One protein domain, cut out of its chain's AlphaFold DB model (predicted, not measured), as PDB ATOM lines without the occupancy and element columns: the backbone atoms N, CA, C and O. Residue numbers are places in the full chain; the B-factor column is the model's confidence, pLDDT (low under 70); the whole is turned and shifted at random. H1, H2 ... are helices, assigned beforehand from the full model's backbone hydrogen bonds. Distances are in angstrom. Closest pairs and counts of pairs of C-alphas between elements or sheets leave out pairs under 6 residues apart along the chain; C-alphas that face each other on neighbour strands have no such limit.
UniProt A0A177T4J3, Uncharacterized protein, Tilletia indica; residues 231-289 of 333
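Overview. This is residues 231 to 289 of the 333 residues of an uncharacterized protein of Tilletia indica (UniProt A0A177T4J3). Three helices and a looped stretch are strung into an open C-shaped arch: H2 and H3 meet in a wide corner from which H3 folds back toward the side of H1, residues 244 to 262 wind in a loop between H1 and H2, and H1 lies crosswise at the far end of that loop, its length running through the plane of the arch and not along it. No two helices clearly touch, and the space between H1 and H3 stays open. The printed part has 59 residues, with three named helices in the order H1, H2, H3 and no named strand; its class is all helix. By its radius of gyration of the C-alphas, 11.8 A, the whole is compact, and its spans are 29 by 26 by 19 A.

Arrangement. H1, residues 231 to 243, is apart from H2, residues 263 to 275. H1 is also apart from H3, residues 277 to 287. H2 and H3 are close but not clearly touching, with 2 pairs of C-alphas within 8 A; the closest C-alphas are those of Glu 273 and Ala 280, 6.4 A apart. Their lines are about perpendicular, but only just, at 73 degrees. Every O i to N i+4 pair is within hydrogen-bond range in H1 and H2; in H3 it is 6 of 7.

Along the chain. H1 begins at C-alpha 231, (26.489, 29.737, -36.443), and is 18.3 A long from first to last C-alpha. H2 begins at C-alpha 263, (12.730, 12.351, -49.356), and is 18.2 A long. H3 is 16.0 A long and ends at C-alpha 287, (14.491, 24.659, -29.065).

Size, cuts and confidence. The C-alphas of Asn 261 and Gln 289, the two farthest apart, are 29.8 A from each other. The printed part has no cut. The link from H1 to H2, 19 residues, is long, and the link from H2 to H3, 1 residue, is tight. Residues 274 to 279, of which 277 to 279 belong to H3, stand free, as do residues 281 to 286 of H3. The mean pLDDT of the printed part is 74.6; residues 276 to 289 are under 70.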
ATOM      1  N   ASP A 231      27.580  28.930 -37.005       71.38
ATOM      2  CA  ASP A 231      26.489  29.737 -36.443       71.38
ATOM      3  C   ASP A 231      25.534  30.249 -37.540       71.38
ATOM      4  O   ASP A 231      24.324  30.319 -37.334       71.38
ATOM      5  N   GLU A 232      26.043  30.417 -38.761       73.88
ATOM      6  CA  GLU A 232      25.270  30.700 -39.973       73.88
ATOM      7  C   GLU A 232      24.220  29.616 -40.310       73.88
ATOM      8  O   GLU A 232      23.078  29.932 -40.648       73.88
ATOM      9  N   GLU A 233      24.535  28.320 -40.158       76.25
ATOM     10  CA  GLU A 233      23.561  27.238 -40.388       76.25
ATOM     11  C   GLU A 233      22.448  27.258 -39.323       76.25
ATOM     12  O   GLU A 233      21.293  26.903 -39.591       76.25
ATOM     13  N   ARG A 234      22.774  27.690 -38.098       77.06
ATOM     14  CA  ARG A 234      21.795  27.824 -37.009       77.06
ATOM     15  C   ARG A 234      20.858  28.997 -37.247       77.06
ATOM     16  O   ARG A 234      19.647  28.831 -37.082       77.06
ATOM     17  N   GLU A 235      21.392  30.140 -37.665       81.12
ATOM     18  CA  GLU A 235      20.603  31.322 -38.014       81.12
ATOM     19  C   GLU A 235      19.682  31.051 -39.197       81.12
ATOM     20  O   GLU A 235      18.489  31.352 -39.129       81.12
ATOM     21  N   GLN A 236      20.184  30.384 -40.240       80.56
ATOM     22  CA  GLN A 236      19.359  30.026 -41.388       80.56
ATOM     23  C   GLN A 236      18.213  29.094 -40.982       80.56
ATOM     24  O   GLN A 236      17.064  29.313 -41.358       80.56
ATOM     25  N   LYS A 237      18.483  28.101 -40.130       80.12
ATOM     26  CA  LYS A 237      17.440  27.213 -39.605       80.12
ATOM     27  C   LYS A 237      16.423  27.954 -38.727       80.12
ATOM     28  O   LYS A 237      15.241  27.601 -38.742       80.12
ATOM     29  N   LYS A 238      16.857  28.955 -37.953       83.38
ATOM     30  CA  LYS A 238      15.965  29.817 -37.162       83.38
ATOM     31  C   LYS A 238      15.058  30.632 -38.082       83.38
ATOM     32  O   LYS A 238      13.843  30.610 -37.902       83.38
ATOM     33  N   LYS A 239      15.628  31.238 -39.123       85.06
ATOM     34  CA  LYS A 239      14.891  31.981 -40.147       85.06
ATOM     35  C   LYS A 239      13.889  31.096 -40.881       85.06
ATOM     36  O   LYS A 239      12.740  31.492 -41.050       85.06
ATOM     37  N   ASP A 240      14.272  29.876 -41.250       83.75
ATOM     38  CA  ASP A 240      13.344  28.926 -41.865       83.75
ATOM     39  C   ASP A 240      12.195  28.582 -40.911       83.75
ATOM     40  O   ASP A 240      11.051  28.508 -41.338       83.75
ATOM     41  N   ARG A 241      12.449  28.436 -39.604       80.50
ATOM     42  CA  ARG A 241      11.387  28.180 -38.618       80.50
ATOM     43  C   ARG A 241      10.424  29.362 -38.487       80.50
ATOM     44  O   ARG A 241       9.218  29.141 -38.445       80.50
ATOM     45  N   GLU A 242      10.943  30.586 -38.444       82.56
ATOM     46  CA  GLU A 242      10.141  31.819 -38.373       82.56
ATOM     47  C   GLU A 242       9.325  32.044 -39.651       82.56
ATOM     48  O   GLU A 242       8.183  32.491 -39.596       82.56
ATOM     49  N   THR A 243       9.885  31.663 -40.799       83.62
ATOM     50  CA  THR A 243       9.245  31.838 -42.108       83.62
ATOM     51  C   THR A 243       8.350  30.648 -42.493       83.62
ATOM     52  O   THR A 243       7.718  30.663 -43.547       83.62
ATOM     53  N   GLY A 244       8.285  29.589 -41.675       81.94
ATOM     54  CA  GLY A 244       7.549  28.358 -42.004       81.94
ATOM     55  C   GLY A 244       8.161  27.564 -43.171       81.94
ATOM     56  O   GLY A 244       7.458  26.858 -43.896       81.94
ATOM     57  N   GLY A 245       9.464  27.719 -43.382       86.00
ATOM     58  CA  GLY A 245      10.263  27.044 -44.390       86.00
ATOM     59  C   GLY A 245      10.849  25.709 -43.937       86.00
ATOM     60  O   GLY A 245      11.036  25.395 -42.759       86.00
ATOM     61  N   CYS A 246      11.171  24.892 -44.927       87.31
ATOM     62  CA  CYS A 246      11.780  23.595 -44.749       87.31
ATOM     63  C   CYS A 246      13.282  23.729 -44.473       87.31
ATOM     64  O   CYS A 246      14.033  23.984 -45.402       87.31
ATOM     65  N   PHE A 247      13.785  23.412 -43.274       85.31
ATOM     66  CA  PHE A 247      15.241  23.477 -43.005       85.31
ATOM     67  C   PHE A 247      16.111  22.532 -43.864       85.31
ATOM     68  O   PHE A 247      17.336  22.550 -43.779       85.31
ATOM     69  N   LEU A 248      15.498  21.631 -44.640       86.81
ATOM     70  CA  LEU A 248      16.208  20.740 -45.555       86.81
ATOM     71  C   LEU A 248      16.425  21.363 -46.936       86.81
ATOM     72  O   LEU A 248      17.455  21.074 -47.544       86.81
ATOM     73  N   CYS A 249      15.472  22.140 -47.454       87.56
ATOM     74  CA  CYS A 249      15.554  22.755 -48.787       87.56
ATOM     75  C   CYS A 249      15.434  24.284 -48.786       87.56
ATOM     76  O   CYS A 249      15.571  24.876 -49.844       87.56
ATOM     77  N   HIS A 250      15.215  24.904 -47.628       88.19
ATOM     78  CA  HIS A 250      15.014  26.341 -47.418       88.19
ATOM     79  C   HIS A 250      13.837  26.941 -48.212       88.19
ATOM     80  O   HIS A 250      13.720  28.154 -48.353       88.19
ATOM     81  N   GLU A 251      12.932  26.093 -48.710       86.38
ATOM     82  CA  GLU A 251      11.717  26.504 -49.414       86.38
ATOM     83  C   GLU A 251      10.553  26.662 -48.433       86.38
ATOM     84  O   GLU A 251      10.407  25.892 -47.479       86.38
ATOM     85  N   GLN A 252       9.723  27.672 -48.677       85.62
ATOM     86  CA  GLN A 252       8.514  27.938 -47.900       85.62
ATOM     87  C   GLN A 252       7.368  27.019 -48.336       85.62
ATOM     88  O   GLN A 252       7.260  26.657 -49.505       85.62
ATOM     89  N   GLY A 253       6.478  26.685 -47.397       85.50
ATOM     90  CA  GLY A 253       5.232  25.966 -47.691       85.50
ATOM     91  C   GLY A 253       5.242  24.471 -47.366       85.50
ATOM     92  O   GLY A 253       4.203  23.823 -47.486       85.50
ATOM     93  N   ASN A 254       6.363  23.913 -46.897       84.31
ATOM     94  CA  ASN A 254       6.408  22.545 -46.386       84.31
ATOM     95  C   ASN A 254       7.365  22.390 -45.198       84.31
ATOM     96  O   ASN A 254       8.413  23.024 -45.110       84.31
ATOM     97  N   ASN A 255       7.045  21.453 -44.309       85.25
ATOM     98  CA  ASN A 255       7.931  21.087 -43.210       85.25
ATOM     99  C   ASN A 255       9.078  20.193 -43.706       85.25
ATOM    100  O   ASN A 255       8.982  19.521 -44.736       85.25
ATOM    101  N   ALA A 256      10.171  20.115 -42.944       83.94
ATOM    102  CA  ALA A 256      11.270  19.182 -43.225       83.94
ATOM    103  C   ALA A 256      10.856  17.707 -43.197       83.94
ATOM    104  O   ALA A 256      11.426  16.881 -43.910       83.94
ATOM    105  N   ARG A 257       9.827  17.389 -42.411       83.06
ATOM    106  CA  ARG A 257       9.209  16.065 -42.353       83.06
ATOM    107  C   ARG A 257       8.630  15.615 -43.698       83.06
ATOM    108  O   ARG A 257       8.669  14.423 -43.998       83.06
ATOM    109  N   ASP A 258       8.161  16.571 -44.496       86.38
ATOM    110  CA  ASP A 258       7.436  16.351 -45.749       86.38
ATOM    111  C   ASP A 258       8.168  16.989 -46.940       86.38
ATOM    112  O   ASP A 258       7.564  17.341 -47.947       86.38
ATOM    113  N   CYS A 259       9.493  17.147 -46.827       86.62
ATOM    114  CA  CYS A 259      10.311  17.769 -47.865       86.62
ATOM    115  C   CYS A 259      10.265  16.957 -49.177       86.62
ATOM    116  O   CYS A 259      10.763  15.821 -49.194       86.62
ATOM    117  N   PRO A 260       9.754  17.527 -50.289       87.31
ATOM    118  CA  PRO A 260       9.705  16.833 -51.576       87.31
ATOM    119  C   PRO A 260      11.105  16.651 -52.180       87.31
ATOM    120  O   PRO A 260      11.382  15.614 -52.786       87.31
ATOM    121  N   ASN A 261      12.005  17.608 -51.934       85.50
ATOM    122  CA  ASN A 261      13.351  17.648 -52.512       85.50
ATOM    123  C   ASN A 261      14.340  16.709 -51.802       85.50
ATOM    124  O   ASN A 261      15.338  16.298 -52.388       85.50
ATOM    125  N   LYS A 262      14.084  16.339 -50.536       83.50
ATOM    126  CA  LYS A 262      14.979  15.485 -49.729       83.50
ATOM    127  C   LYS A 262      14.225  14.344 -49.032       83.50
ATOM    128  O   LYS A 262      14.293  14.193 -47.809       83.50
ATOM    129  N   LYS A 263      13.566  13.483 -49.823       83.56
ATOM    130  CA  LYS A 263      12.730  12.351 -49.356       83.56
ATOM    131  C   LYS A 263      13.426  11.411 -48.357       83.56
ATOM    132  O   LYS A 263      12.794  10.974 -47.398       83.56
ATOM    133  N   GLY A 264      14.722  11.132 -48.535       80.56
ATOM    134  CA  GLY A 264      15.492  10.269 -47.624       80.56
ATOM    135  C   GLY A 264      15.662  10.865 -46.220       80.56
ATOM    136  O   GLY A 264      15.395  10.201 -45.218       80.56
ATOM    137  N   LYS A 265      16.018  12.155 -46.136       80.94
ATOM    138  CA  LYS A 265      16.159  12.872 -44.854       80.94
ATOM    139  C   LYS A 265      14.799  13.108 -44.189       80.94
ATOM    140  O   LYS A 265      14.674  12.945 -42.979       80.94
ATOM    141  N   ALA A 266      13.766  13.385 -44.980       82.75
ATOM    142  CA  ALA A 266      12.383  13.470 -44.520       82.75
ATOM    143  C   ALA A 266      11.884  12.142 -43.905       82.75
ATOM    144  O   ALA A 266      11.273  12.128 -42.836       82.75
ATOM    145  N   ALA A 267      12.182  10.996 -44.533       80.88
ATOM    146  CA  ALA A 267      11.852   9.672 -43.994       80.88
ATOM    147  C   ALA A 267      12.598   9.360 -42.686       80.88
ATOM    148  O   ALA A 267      12.013   8.781 -41.767       80.88
ATOM    149  N   PHE A 268      13.861   9.777 -42.574       79.75
ATOM    150  CA  PHE A 268      14.623   9.667 -41.331       79.75
ATOM    151  C   PHE A 268      13.980  10.477 -40.196       79.75
ATOM    152  O   PHE A 268      13.747   9.922 -39.125       79.75
ATOM    153  N   ILE A 269      13.613  11.740 -40.441       82.50
ATOM    154  CA  ILE A 269      12.932  12.591 -39.448       82.50
ATOM    155  C   ILE A 269      11.617  11.944 -38.996       82.50
ATOM    156  O   ILE A 269      11.404  11.781 -37.796       82.50
ATOM    157  N   ARG A 270      10.788  11.459 -39.935       82.69
ATOM    158  CA  ARG A 270       9.552  10.718 -39.617       82.69
ATOM    159  C   ARG A 270       9.815   9.499 -38.730       82.69
ATOM    160  O   ARG A 270       9.071   9.252 -37.786       82.69
ATOM    161  N   ARG A 271      10.881   8.742 -39.011       80.88
ATOM    162  CA  ARG A 271      11.265   7.551 -38.239       80.88
ATOM    163  C   ARG A 271      11.745   7.909 -36.831       80.88
ATOM    164  O   ARG A 271      11.412   7.194 -35.891       80.88
ATOM    165  N   VAL A 272      12.510   8.989 -36.678       79.50
ATOM    166  CA  VAL A 272      12.987   9.476 -35.374       79.50
ATOM    167  C   VAL A 272      11.821   9.996 -34.530       79.50
ATOM    168  O   VAL A 272      11.681   9.597 -33.374       79.50
ATOM    169  N   GLU A 273      10.933  10.804 -35.107       76.00
ATOM    170  CA  GLU A 273       9.731  11.296 -34.419       76.00
ATOM    171  C   GLU A 273       8.806  10.148 -33.993       76.00
ATOM    172  O   GLU A 273       8.315  10.140 -32.865       76.00
ATOM    173  N   ALA A 274       8.627   9.134 -34.850       77.19
ATOM    174  CA  ALA A 274       7.824   7.953 -34.536       77.19
ATOM    175  C   ALA A 274       8.439   7.085 -33.424       77.19
ATOM    176  O   ALA A 274       7.719   6.599 -32.554       77.19
ATOM    177  N   LYS A 275       9.767   6.892 -33.426       73.81
ATOM    178  CA  LYS A 275      10.474   6.080 -32.416       73.81
ATOM    179  C   LYS A 275      10.643   6.788 -31.073       73.81
ATOM    180  O   LYS A 275      10.855   6.129 -30.060       73.81
ATOM    181  N   THR A 276      10.536   8.111 -31.046       61.38
ATOM    182  CA  THR A 276      10.666   8.896 -29.819       61.38
ATOM    183  C   THR A 276       9.540   9.926 -29.705       61.38
ATOM    184  O   THR A 276       9.764  11.121 -29.906       61.38
ATOM    185  N   PRO A 277       8.333   9.511 -29.271       60.56
ATOM    186  CA  PRO A 277       7.220  10.440 -29.052       60.56
ATOM    187  C   PRO A 277       7.534  11.490 -27.966       60.56
ATOM    188  O   PRO A 277       6.956  12.575 -27.952       60.56
ATOM    189  N   ARG A 278       8.497  11.206 -27.071       48.88
ATOM    190  CA  ARG A 278       9.047  12.175 -26.103       48.88
ATOM    191  C   ARG A 278      10.175  13.054 -26.658       48.88
ATOM    192  O   ARG A 278      10.402  14.115 -26.084       48.88
ATOM    193  N   ALA A 279      10.851  12.684 -27.751       51.44
ATOM    194  CA  ALA A 279      11.883  13.542 -28.341       51.44
ATOM    195  C   ALA A 279      11.276  14.763 -29.019       51.44
ATOM    196  O   ALA A 279      11.886  15.814 -28.950       51.44
ATOM    197  N   ALA A 280      10.055  14.690 -29.560       50.53
ATOM    198  CA  ALA A 280       9.347  15.893 -29.999       50.53
ATOM    199  C   ALA A 280       9.259  16.924 -28.853       50.53
ATOM    200  O   ALA A 280       9.635  18.075 -29.030       50.53
ATOM    201  N   LYS A 281       8.899  16.494 -27.632       49.88
ATOM    202  CA  LYS A 281       8.853  17.368 -26.443       49.88
ATOM    203  C   LYS A 281      10.232  17.829 -25.955       49.88
ATOM    204  O   LYS A 281      10.336  18.942 -25.454       49.88
ATOM    205  N   LEU A 282      11.275  17.005 -26.074       48.41
ATOM    206  CA  LEU A 282      12.644  17.397 -25.707       48.41
ATOM    207  C   LEU A 282      13.270  18.338 -26.736       48.41
ATOM    208  O   LEU A 282      13.958  19.265 -26.341       48.41
ATOM    209  N   ILE A 283      12.976  18.146 -28.022       54.62
ATOM    210  CA  ILE A 283      13.340  19.063 -29.098       54.62
ATOM    211  C   ILE A 283      12.645  20.393 -28.827       54.62
ATOM    212  O   ILE A 283      13.354  21.368 -28.690       54.62
ATOM    213  N   PHE A 284      11.329  20.440 -28.587       45.84
ATOM    214  CA  PHE A 284      10.641  21.682 -28.195       45.84
ATOM    215  C   PHE A 284      11.246  22.351 -26.942       45.84
ATOM    216  O   PHE A 284      11.468  23.553 -26.956       45.84
ATOM    217  N   LYS A 285      11.606  21.595 -25.890       43.31
ATOM    218  CA  LYS A 285      12.229  22.166 -24.675       43.31
ATOM    219  C   LYS A 285      13.671  22.655 -24.860       43.31
ATOM    220  O   LYS A 285      14.057  23.596 -24.184       43.31
ATOM    221  N   PHE A 286      14.454  22.045 -25.750       50.12
ATOM    222  CA  PHE A 286      15.794  22.530 -26.117       50.12
ATOM    223  C   PHE A 286      15.750  23.664 -27.154       50.12
ATOM    224  O   PHE A 286      16.711  24.407 -27.298       50.12
ATOM    225  N   VAL A 287      14.657  23.763 -27.912       52.00
ATOM    226  CA  VAL A 287      14.491  24.659 -29.065       52.00
ATOM    227  C   VAL A 287      13.692  25.927 -28.716       52.00
ATOM    228  O   VAL A 287      13.738  26.890 -29.480       52.00
ATOM    229  N   ASP A 288      13.011  25.959 -27.567       41.47
ATOM    230  CA  ASP A 288      12.352  27.152 -27.010       41.47
ATOM    231  C   ASP A 288      13.124  27.775 -25.828       41.47
ATOM    232  O   ASP A 288      12.631  28.717 -25.212       41.47
ATOM    233  N   GLN A 289      14.329  27.291 -25.500       36.75
ATOM    234  CA  GLN A 289      15.222  28.026 -24.599       36.75
ATOM    235  C   GLN A 289      15.968  29.104 -25.402       36.75
ATOM    236  O   GLN A 289      16.792  28.751 -26.249       36.75
TER     237      GLN A 289